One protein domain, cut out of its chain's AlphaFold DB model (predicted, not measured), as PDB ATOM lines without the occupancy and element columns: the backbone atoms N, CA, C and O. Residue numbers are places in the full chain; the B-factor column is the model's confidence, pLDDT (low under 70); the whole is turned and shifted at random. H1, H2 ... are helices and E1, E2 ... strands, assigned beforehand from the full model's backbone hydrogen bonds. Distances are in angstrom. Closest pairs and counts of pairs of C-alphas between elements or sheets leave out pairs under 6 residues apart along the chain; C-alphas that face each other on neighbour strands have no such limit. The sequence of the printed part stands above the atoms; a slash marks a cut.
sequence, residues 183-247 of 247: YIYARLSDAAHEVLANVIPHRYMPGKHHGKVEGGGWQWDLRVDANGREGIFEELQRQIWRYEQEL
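Overview. This is residues 183 to 247 of the 247 residues of an uncharacterized protein of Armatimonadetes bacterium 13_1_40CM_3_65_7 (UniProt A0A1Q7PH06). The model is V-shaped: one arm is two helices, H1 and H2, side by side and running opposite ways; the other is the antiparallel strand hairpin of E1 and E2 with its long loop, residues 207 to 221. The printed part has 65 residues, with H1, E1, E2, H2 in that order, mostly helix, loose with a radius of gyration of the C-alphas of 14.7 A, spanning 39 by 29 by 16 A.

Arrangement. Look first at E1, residues 203 to 206, and E2, residues 222 to 225: antiparallel at 137 degrees, with N 205 and O 223 within hydrogen-bond range at 2.8 A. H1, residues 183 to 199, touches H2, residues 230 to 246, at a shallow tilt of 17 degrees; their closest C-alphas, of Ala 192 and Ile 240, are 6.9 A apart. In both helices every O i to N i+4 pair is within hydrogen-bond range. H1 and E2 are apart.

Along the chain. Find C-alpha 183 at (-23.654, -0.362, 223.334), where H1 begins its 24.3 A. H2 runs 24.8 A to C-alpha 246 at (-15.072, -12.592, 228.277). E1 measures 10.0 A, E2 9.7 A.

Size, cuts and confidence. The farthest C-alphas, Ile 184 and Gly 215, are 39.4 A apart. The printed part has no cut; the link E1 to E2 is long. Residue 247 is under pLDDT 70.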
ATOM      1  N   TYR A 183     -22.657  -1.017 222.488       85.56
ATOM      2  CA  TYR A 183     -23.654  -0.362 223.334       85.56
ATOM      3  C   TYR A 183     -24.033  -1.218 224.551       85.56
ATOM      4  O   TYR A 183     -24.041  -0.719 225.672       85.56
ATOM      5  N   ILE A 184     -24.316  -2.510 224.357       86.25
ATOM      6  CA  ILE A 184     -24.644  -3.427 225.460       86.25
ATOM      7  C   ILE A 184     -23.470  -3.535 226.434       86.25
ATOM      8  O   ILE A 184     -23.681  -3.443 227.642       86.25
ATOM      9  N   TYR A 185     -22.249  -3.675 225.912       82.56
ATOM     10  CA  TYR A 185     -21.025  -3.704 226.708       82.56
ATOM     11  C   TYR A 185     -20.928  -2.478 227.622       82.56
ATOM     12  O   TYR A 185     -20.736  -2.610 228.826       82.56
ATOM     13  N   ALA A 186     -21.158  -1.287 227.076       83.19
ATOM     14  CA  ALA A 186     -21.120  -0.043 227.834       83.19
ATOM     15  C   ALA A 186     -22.168   0.037 228.922       83.19
ATOM     16  O   ALA A 186     -21.858   0.369 230.058       83.19
ATOM     17  N   ARG A 187     -23.411  -0.321 228.589       88.38
ATOM     18  CA  ARG A 187     -24.504  -0.329 229.560       88.38
ATOM     19  C   ARG A 187     -24.236  -1.306 230.697       88.38
ATOM     20  O   ARG A 187     -24.617  -1.019 231.828       88.38
ATOM     21  N   LEU A 188     -23.596  -2.438 230.408       88.00
ATOM     22  CA  LEU A 188     -23.201  -3.398 231.430       88.00
ATOM     23  C   LEU A 188     -22.053  -2.863 232.291       88.00
ATOM     24  O   LEU A 188     -22.127  -2.973 233.512       88.00
ATOM     25  N   SER A 189     -21.036  -2.261 231.670       87.44
ATOM     26  CA  SER A 189     -19.915  -1.642 232.377       87.44
ATOM     27  C   SER A 189     -20.398  -0.521 233.299       87.44
ATOM     28  O   SER A 189     -20.093  -0.538 234.492       87.44
ATOM     29  N   ASP A 190     -21.236   0.391 232.799       90.38
ATOM     30  CA  ASP A 190     -21.844   1.469 233.585       90.38
ATOM     31  C   ASP A 190     -22.614   0.911 234.788       90.38
ATOM     32  O   ASP A 190     -22.407   1.350 235.918       90.38
ATOM     33  N   ALA A 191     -23.458  -0.105 234.568       91.94
ATOM     34  CA  ALA A 191     -24.231  -0.732 235.636       91.94
ATOM     35  C   ALA A 191     -23.333  -1.419 236.679       91.94
ATOM     36  O   ALA A 191     -23.592  -1.323 237.878       91.94
ATOM     37  N   ALA A 192     -22.263  -2.093 236.250       90.69
ATOM     38  CA  ALA A 192     -21.312  -2.731 237.155       90.69
ATOM     39  C   ALA A 192     -20.589  -1.696 238.033       90.69
ATOM     40  O   ALA A 192     -20.474  -1.885 239.248       90.69
ATOM     41  N   HIS A 193     -20.160  -0.578 237.443       89.94
ATOM     42  CA  HIS A 193     -19.510   0.512 238.170       89.94
ATOM     43  C   HIS A 193     -20.486   1.259 239.093       89.94
ATOM     44  O   HIS A 193     -20.104   1.628 240.203       89.94
ATOM     45  N   GLU A 194     -21.750   1.425 238.696       93.12
ATOM     46  CA  GLU A 194     -22.800   1.995 239.549       93.12
ATOM     47  C   GLU A 194     -23.074   1.104 240.768       93.12
ATOM     48  O   GLU A 194     -23.114   1.583 241.904       93.12
ATOM     49  N   VAL A 195     -23.193  -0.213 240.565       91.88
ATOM     50  CA  VAL A 195     -23.331  -1.175 241.667       91.88
ATOM     51  C   VAL A 195     -22.112  -1.118 242.590       91.88
ATOM     52  O   VAL A 195     -22.282  -1.054 243.807       91.88
ATOM     53  N   LEU A 196     -20.892  -1.082 242.043       92.25
ATOM     54  CA  LEU A 196     -19.670  -0.958 242.839       92.25
ATOM     55  C   LEU A 196     -19.664   0.328 243.678       92.25
ATOM     56  O   LEU A 196     -19.373   0.267 244.873       92.25
ATOM     57  N   ALA A 197     -20.029   1.466 243.085       91.44
ATOM     58  CA  ALA A 197     -20.109   2.748 243.782       91.44
ATOM     59  C   ALA A 197     -21.157   2.745 244.909       91.44
ATOM     60  O   ALA A 197     -20.920   3.330 245.967       91.44
ATOM     61  N   ASN A 198     -22.279   2.048 244.715       92.00
ATOM     62  CA  ASN A 198     -23.328   1.908 245.727       92.00
ATOM     63  C   ASN A 198     -22.926   0.969 246.878       92.00
ATOM     64  O   ASN A 198     -23.237   1.238 248.038       92.00
ATOM     65  N   VAL A 199     -22.234  -0.134 246.578       92.88
ATOM     66  CA  VAL A 199     -21.810  -1.128 247.583       92.88
ATOM     67  C   VAL A 199     -20.590  -0.646 248.371       92.88
ATOM     68  O   VAL A 199     -20.483  -0.884 249.580       92.88
ATOM     69  N   ILE A 200     -19.665   0.037 247.696       94.00
ATOM     70  CA  ILE A 200     -18.456   0.605 248.286       94.00
ATOM     71  C   ILE A 200     -18.367   2.079 247.882       94.00
ATOM     72  O   ILE A 200     -17.735   2.407 246.873       94.00
ATOM     73  N   PRO A 201     -18.965   2.984 248.680       93.44
ATOM     74  CA  PRO A 201     -18.779   4.414 248.498       93.44
ATOM     75  C   PRO A 201     -17.291   4.756 248.552       93.44
ATOM     76  O   PRO A 201     -16.610   4.484 249.545       93.44
ATOM     77  N   HIS A 202     -16.791   5.340 247.471       93.38
ATOM     78  CA  HIS A 202     -15.382   5.647 247.292       93.38
ATOM     79  C   HIS A 202     -15.214   6.983 246.572       93.38
ATOM     80  O   HIS A 202     -16.143   7.515 245.962       93.38
ATOM     81  N   ARG A 203     -14.004   7.532 246.640       93.88
ATOM     82  CA  ARG A 203     -13.609   8.726 245.893       93.88
ATOM     83  C   ARG A 203     -12.185   8.586 245.386       93.88
ATOM     84  O   ARG A 203     -11.328   8.018 246.060       93.88
ATOM     85  N   TYR A 204     -11.923   9.163 244.223       91.69
ATOM     86  CA  TYR A 204     -10.560   9.325 243.736       91.69
ATOM     87  C   TYR A 204      -9.924  10.540 244.410       91.69
ATOM     88  O   TYR A 204     -10.468  11.643 244.380       91.69
ATOM     89  N   MET A 205      -8.765  10.333 245.024       93.31
ATOM     90  CA  MET A 205      -7.962  11.377 245.646       93.31
ATOM     91  C   MET A 205      -6.596  11.479 244.963       93.31
ATOM     92  O   MET A 205      -6.052  10.458 244.540       93.31
ATOM     93  N   PRO A 206      -5.991  12.676 244.906       94.06
ATOM     94  CA  PRO A 206      -4.605  12.829 244.481       94.06
ATOM     95  C   PRO A 206      -3.663  11.911 245.271       94.06
ATOM     96  O   PRO A 206      -3.695  11.875 246.507       94.06
ATOM     97  N   GLY A 207      -2.835  11.159 244.551       91.69
ATOM     98  CA  GLY A 207      -1.722  10.404 245.111       91.69
ATOM     99  C   GLY A 207      -0.516  11.299 245.422       91.69
ATOM    100  O   GLY A 207      -0.520  12.510 245.192       91.69
ATOM    101  N   LYS A 208       0.551  10.701 245.966       92.88
ATOM    102  CA  LYS A 208       1.755  11.419 246.436       92.88
ATOM    103  C   LYS A 208       2.480  12.174 245.313       92.88
ATOM    104  O   LYS A 208       3.232  13.115 245.578       92.88
ATOM    105  N   HIS A 209       2.304  11.738 244.074       91.69
ATOM    106  CA  HIS A 209       2.974  12.300 242.912       91.69
ATOM    107  C   HIS A 209       2.019  13.028 241.961       91.69
ATOM    108  O   HIS A 209       2.443  13.461 240.892       91.69
ATOM    109  N   HIS A 210       0.754  13.207 242.348       90.44
ATOM    110  CA  HIS A 210      -0.240  13.840 241.491       90.44
ATOM    111  C   HIS A 210       0.168  15.271 241.124       90.44
ATOM    112  O   HIS A 210       0.489  16.075 241.999       90.44
ATOM    113  N   GLY A 211       0.156  15.591 239.831       89.31
ATOM    114  CA  GLY A 211       0.485  16.921 239.317       89.31
ATOM    115  C   GLY A 211       1.981  17.249 239.271       89.31
ATOM    116  O   GLY A 211       2.335  18.370 238.909       89.31
ATOM    117  N   LYS A 212       2.880  16.310 239.603       91.69
ATOM    118  CA  LYS A 212       4.325  16.525 239.426       91.69
ATOM    119  C   LYS A 212       4.665  16.636 237.945       91.69
ATOM    120  O   LYS A 212       4.253  15.793 237.157       91.69
ATOM    121  N   VAL A 213       5.417  17.668 237.572       88.25
ATOM    122  CA  VAL A 213       5.852  17.894 236.190       88.25
ATOM    123  C   VAL A 213       7.118  17.085 235.919       88.25
ATOM    124  O   VAL A 213       8.139  17.312 236.564       88.25
ATOM    125  N   GLU A 214       7.066  16.178 234.947       84.62
ATOM    126  CA  GLU A 214       8.212  15.385 234.486       84.62
ATOM    127  C   GLU A 214       8.206  15.313 232.954       84.62
ATOM    128  O   GLU A 214       7.171  15.082 232.330       84.62
ATOM    129  N   GLY A 215       9.361  15.556 232.322       76.06
ATOM    130  CA  GLY A 215       9.537  15.378 230.872       76.06
ATOM    131  C   GLY A 215       8.629  16.226 229.969       76.06
ATOM    132  O   GLY A 215       8.399  15.850 228.825       76.06
ATOM    133  N   GLY A 216       8.095  17.352 230.461       82.56
ATOM    134  CA  GLY A 216       7.145  18.191 229.715       82.56
ATOM    135  C   GLY A 216       5.678  17.747 229.815       82.56
ATOM    136  O   GLY A 216       4.824  18.365 229.185       82.56
ATOM    137  N   GLY A 217       5.382  16.720 230.616       82.81
ATOM    138  CA  GLY A 217       4.032  16.332 231.024       82.81
ATOM    139  C   GLY A 217       3.824  16.495 232.531       82.81
ATOM    140  O   GLY A 217       4.703  16.981 233.244       82.81
ATOM    141  N   TRP A 218       2.660  16.077 233.027       88.19
ATOM    142  CA  TRP A 218       2.376  15.975 234.459       88.19
ATOM    143  C   TRP A 218       1.964  14.549 234.819       88.19
ATOM    144  O   TRP A 218       1.282  13.869 234.054       88.19
ATOM    145  N   GLN A 219       2.370  14.093 235.998       88.62
ATOM    146  CA  GLN A 219       2.027  12.772 236.492       88.62
ATOM    147  C   GLN A 219       0.585  12.753 237.004       88.62
ATOM    148  O   GLN A 219       0.219  13.474 237.938       88.62
ATOM    149  N   TRP A 220      -0.231  11.884 236.412       86.44
ATOM    150  CA  TRP A 220      -1.591  11.621 236.861       86.44
ATOM    151  C   TRP A 220      -1.602  10.440 237.842       86.44
ATOM    152  O   TRP A 220      -1.864   9.302 237.474       86.44
ATOM    153  N   ASP A 221      -1.295  10.719 239.109       90.38
ATOM    154  CA  ASP A 221      -1.312   9.731 240.199       90.38
ATOM    155  C   ASP A 221      -2.605   9.889 241.015       90.38
ATOM    156  O   ASP A 221      -2.774  10.883 241.718       90.38
ATOM    157  N   LEU A 222      -3.560   8.972 240.874       91.69
ATOM    158  CA  LEU A 222      -4.784   8.941 241.679       91.69
ATOM    159  C   LEU A 222      -4.798   7.684 242.540       91.69
ATOM    160  O   LEU A 222      -4.442   6.603 242.082       91.69
ATOM    161  N   ARG A 223      -5.289   7.829 243.768       91.50
ATOM    162  CA  ARG A 223      -5.589   6.720 244.674       91.50
ATOM    163  C   ARG A 223      -7.076   6.682 244.986       91.50
ATOM    164  O   ARG A 223      -7.735   7.721 245.004       91.50
ATOM    165  N   VAL A 224      -7.583   5.495 245.278       93.06
ATOM    166  CA  VAL A 224      -8.954   5.316 245.756       93.06
ATOM    167  C   VAL A 224      -8.961   5.434 247.279       93.06
ATOM    168  O   VAL A 224      -8.145   4.815 247.955       93.06
ATOM    169  N   ASP A 225      -9.861   6.257 247.809       94.31
ATOM    170  CA  ASP A 225     -10.240   6.280 249.223       94.31
ATOM    171  C   ASP A 225     -11.623   5.636 249.334       94.31
ATOM    172  O   ASP A 225     -12.613   6.194 248.851       94.31
ATOM    173  N   ALA A 226     -11.664   4.435 249.909       94.62
ATOM    174  CA  ALA A 226     -12.858   3.612 250.075       94.62
ATOM    175  C   ALA A 226     -13.151   3.358 251.564       94.62
ATOM    176  O   ALA A 226     -13.755   2.343 251.919       94.62
ATOM    177  N   ASN A 227     -12.708   4.265 252.447       93.00
ATOM    178  CA  ASN A 227     -12.895   4.187 253.898       93.00
ATOM    179  C   ASN A 227     -12.410   2.854 254.512       93.00
ATOM    180  O   ASN A 227     -13.105   2.254 255.336       93.00
ATOM    181  N   GLY A 228     -11.235   2.365 254.100       93.38
ATOM    182  CA  GLY A 228     -10.654   1.118 254.612       93.38
ATOM    183  C   GLY A 228     -11.094  -0.145 253.863       93.38
ATOM    184  O   GLY A 228     -10.777  -1.257 254.291       93.38
ATOM    185  N   ARG A 229     -11.847  -0.003 252.763       95.31
ATOM    186  CA  ARG A 229     -12.287  -1.107 251.889       95.31
ATOM    187  C   ARG A 229     -11.547  -1.152 250.553       95.31
ATOM    188  O   ARG A 229     -12.023  -1.797 249.622       95.31
ATOM    189  N   GLU A 230     -10.394  -0.500 250.445       94.75
ATOM    190  CA  GLU A 230      -9.652  -0.339 249.188       94.75
ATOM    191  C   GLU A 230      -9.304  -1.697 248.567       94.75
ATOM    192  O   GLU A 230      -9.558  -1.915 247.388       94.75
ATOM    193  N   GLY A 231      -8.845  -2.663 249.371       93.62
ATOM    194  CA  GLY A 231      -8.526  -4.004 248.869       93.62
ATOM    195  C   GLY A 231      -9.738  -4.764 248.309       93.62
ATOM    196  O   GLY A 231      -9.607  -5.494 247.328       93.62
ATOM    197  N   ILE A 232     -10.927  -4.572 248.896       93.31
ATOM    198  CA  ILE A 232     -12.173  -5.177 248.396       93.31
ATOM    199  C   ILE A 232     -12.623  -4.459 247.122       93.31
ATOM    200  O   ILE A 232     -13.020  -5.114 246.162       93.31
ATOM    201  N   PHE A 233     -12.537  -3.127 247.101       94.12
ATOM    202  CA  PHE A 233     -12.835  -2.320 245.923       94.12
ATOM    203  C   PHE A 233     -11.991  -2.758 244.722       94.12
ATOM    204  O   PHE A 233     -12.538  -3.056 243.662       94.12
ATOM    205  N   GLU A 234     -10.674  -2.870 244.905       92.75
ATOM    206  CA  GLU A 234      -9.759  -3.298 243.849       92.75
ATOM    207  C   GLU A 234     -10.057  -4.722 243.367       92.75
ATOM    208  O   GLU A 234      -9.967  -4.996 242.172       92.75
ATOM    209  N   GLU A 235     -10.423  -5.638 244.269       93.25
ATOM    210  CA  GLU A 235     -10.800  -6.996 243.873       93.25
ATOM    211  C   GLU A 235     -12.089  -7.012 243.052       93.25
ATOM    212  O   GLU A 235     -12.120  -7.635 241.994       93.25
ATOM    213  N   LEU A 236     -13.128  -6.289 243.474       91.75
ATOM    214  CA  LEU A 236     -14.369  -6.196 242.705       91.75
ATOM    215  C   LEU A 236     -14.138  -5.552 241.335       91.75
ATOM    216  O   LEU A 236     -14.651  -6.057 240.340       91.75
ATOM    217  N   GLN A 237     -13.316  -4.504 241.262       91.19
ATOM    218  CA  GLN A 237     -12.947  -3.878 239.994       91.19
ATOM    219  C   GLN A 237     -12.206  -4.861 239.074       91.19
ATOM    220  O   GLN A 237     -12.535  -4.970 237.894       91.19
ATOM    221  N   ARG A 238     -11.266  -5.651 239.615       90.44
ATOM    222  CA  ARG A 238     -10.596  -6.721 238.858       90.44
ATOM    223  C   ARG A 238     -11.579  -7.771 238.345       90.44
ATOM    224  O   ARG A 238     -11.417  -8.236 237.218       90.44
ATOM    225  N   GLN A 239     -12.571  -8.162 239.145       89.75
ATOM    226  CA  GLN A 239     -13.580  -9.136 238.722       89.75
ATOM    227  C   GLN A 239     -14.480  -8.576 237.617       89.75
ATOM    228  O   GLN A 239     -14.699  -9.267 236.625       89.75
ATOM    229  N   ILE A 240     -14.933  -7.322 237.734       89.00
ATOM    230  CA  ILE A 240     -15.691  -6.632 236.677       89.00
ATOM    231  C   ILE A 240     -14.894  -6.645 235.370       89.00
ATOM    232  O   ILE A 240     -15.402  -7.112 234.353       89.00
ATOM    233  N   TRP A 241     -13.619  -6.248 235.411       85.25
ATOM    234  CA  TRP A 241     -12.761  -6.270 234.227       85.25
ATOM    235  C   TRP A 241     -12.597  -7.667 233.635       85.25
ATOM    236  O   TRP A 241     -12.611  -7.803 232.418       85.25
ATOM    237  N   ARG A 242     -12.462  -8.717 234.455       85.62
ATOM    238  CA  ARG A 242     -12.394 -10.098 233.948       85.62
ATOM    239  C   ARG A 242     -13.662 -10.490 233.199       85.62
ATOM    240  O   ARG A 242     -13.549 -10.978 232.081       85.62
ATOM    241  N   TYR A 243     -14.838 -10.221 233.763       83.06
ATOM    242  CA  TYR A 243     -16.107 -10.484 233.079       83.06
ATOM    243  C   TYR A 243     -16.233  -9.690 231.775       83.06
ATOM    244  O   TYR A 243     -16.639 -10.236 230.753       83.06
ATOM    245  N   GLU A 244     -15.822  -8.423 231.777       80.44
ATOM    246  CA  GLU A 244     -15.769  -7.592 230.571       80.44
ATOM    247  C   GLU A 244     -14.805  -8.142 229.508       80.44
ATOM    248  O   GLU A 244     -15.020  -7.932 228.315       80.44
ATOM    249  N   GLN A 245     -13.749  -8.867 229.898       74.75
ATOM    250  CA  GLN A 245     -12.845  -9.487 228.931       74.75
ATOM    251  C   GLN A 245     -13.457 -10.698 228.207       74.75
ATOM    252  O   GLN A 245     -13.018 -10.984 227.090       74.75
ATOM    253  N   GLU A 246     -14.427 -11.382 228.816       73.94
ATOM    254  CA  GLU A 246     -15.072 -12.592 228.277       73.94
ATOM    255  C   GLU A 246     -16.214 -12.288 227.281       73.94
ATOM    256  O   GLU A 246     -16.552 -13.131 226.436       73.94
ATOM    257  N   LEU A 247     -16.777 -11.075 227.349       64.38
ATOM    258  CA  LEU A 247     -17.819 -10.544 226.456       64.38
ATOM    259  C   LEU A 247     -17.277 -10.112 225.086       64.38
ATOM    260  O   LEU A 247     -18.038 -10.257 224.097       64.38
TER     261      LEU A 247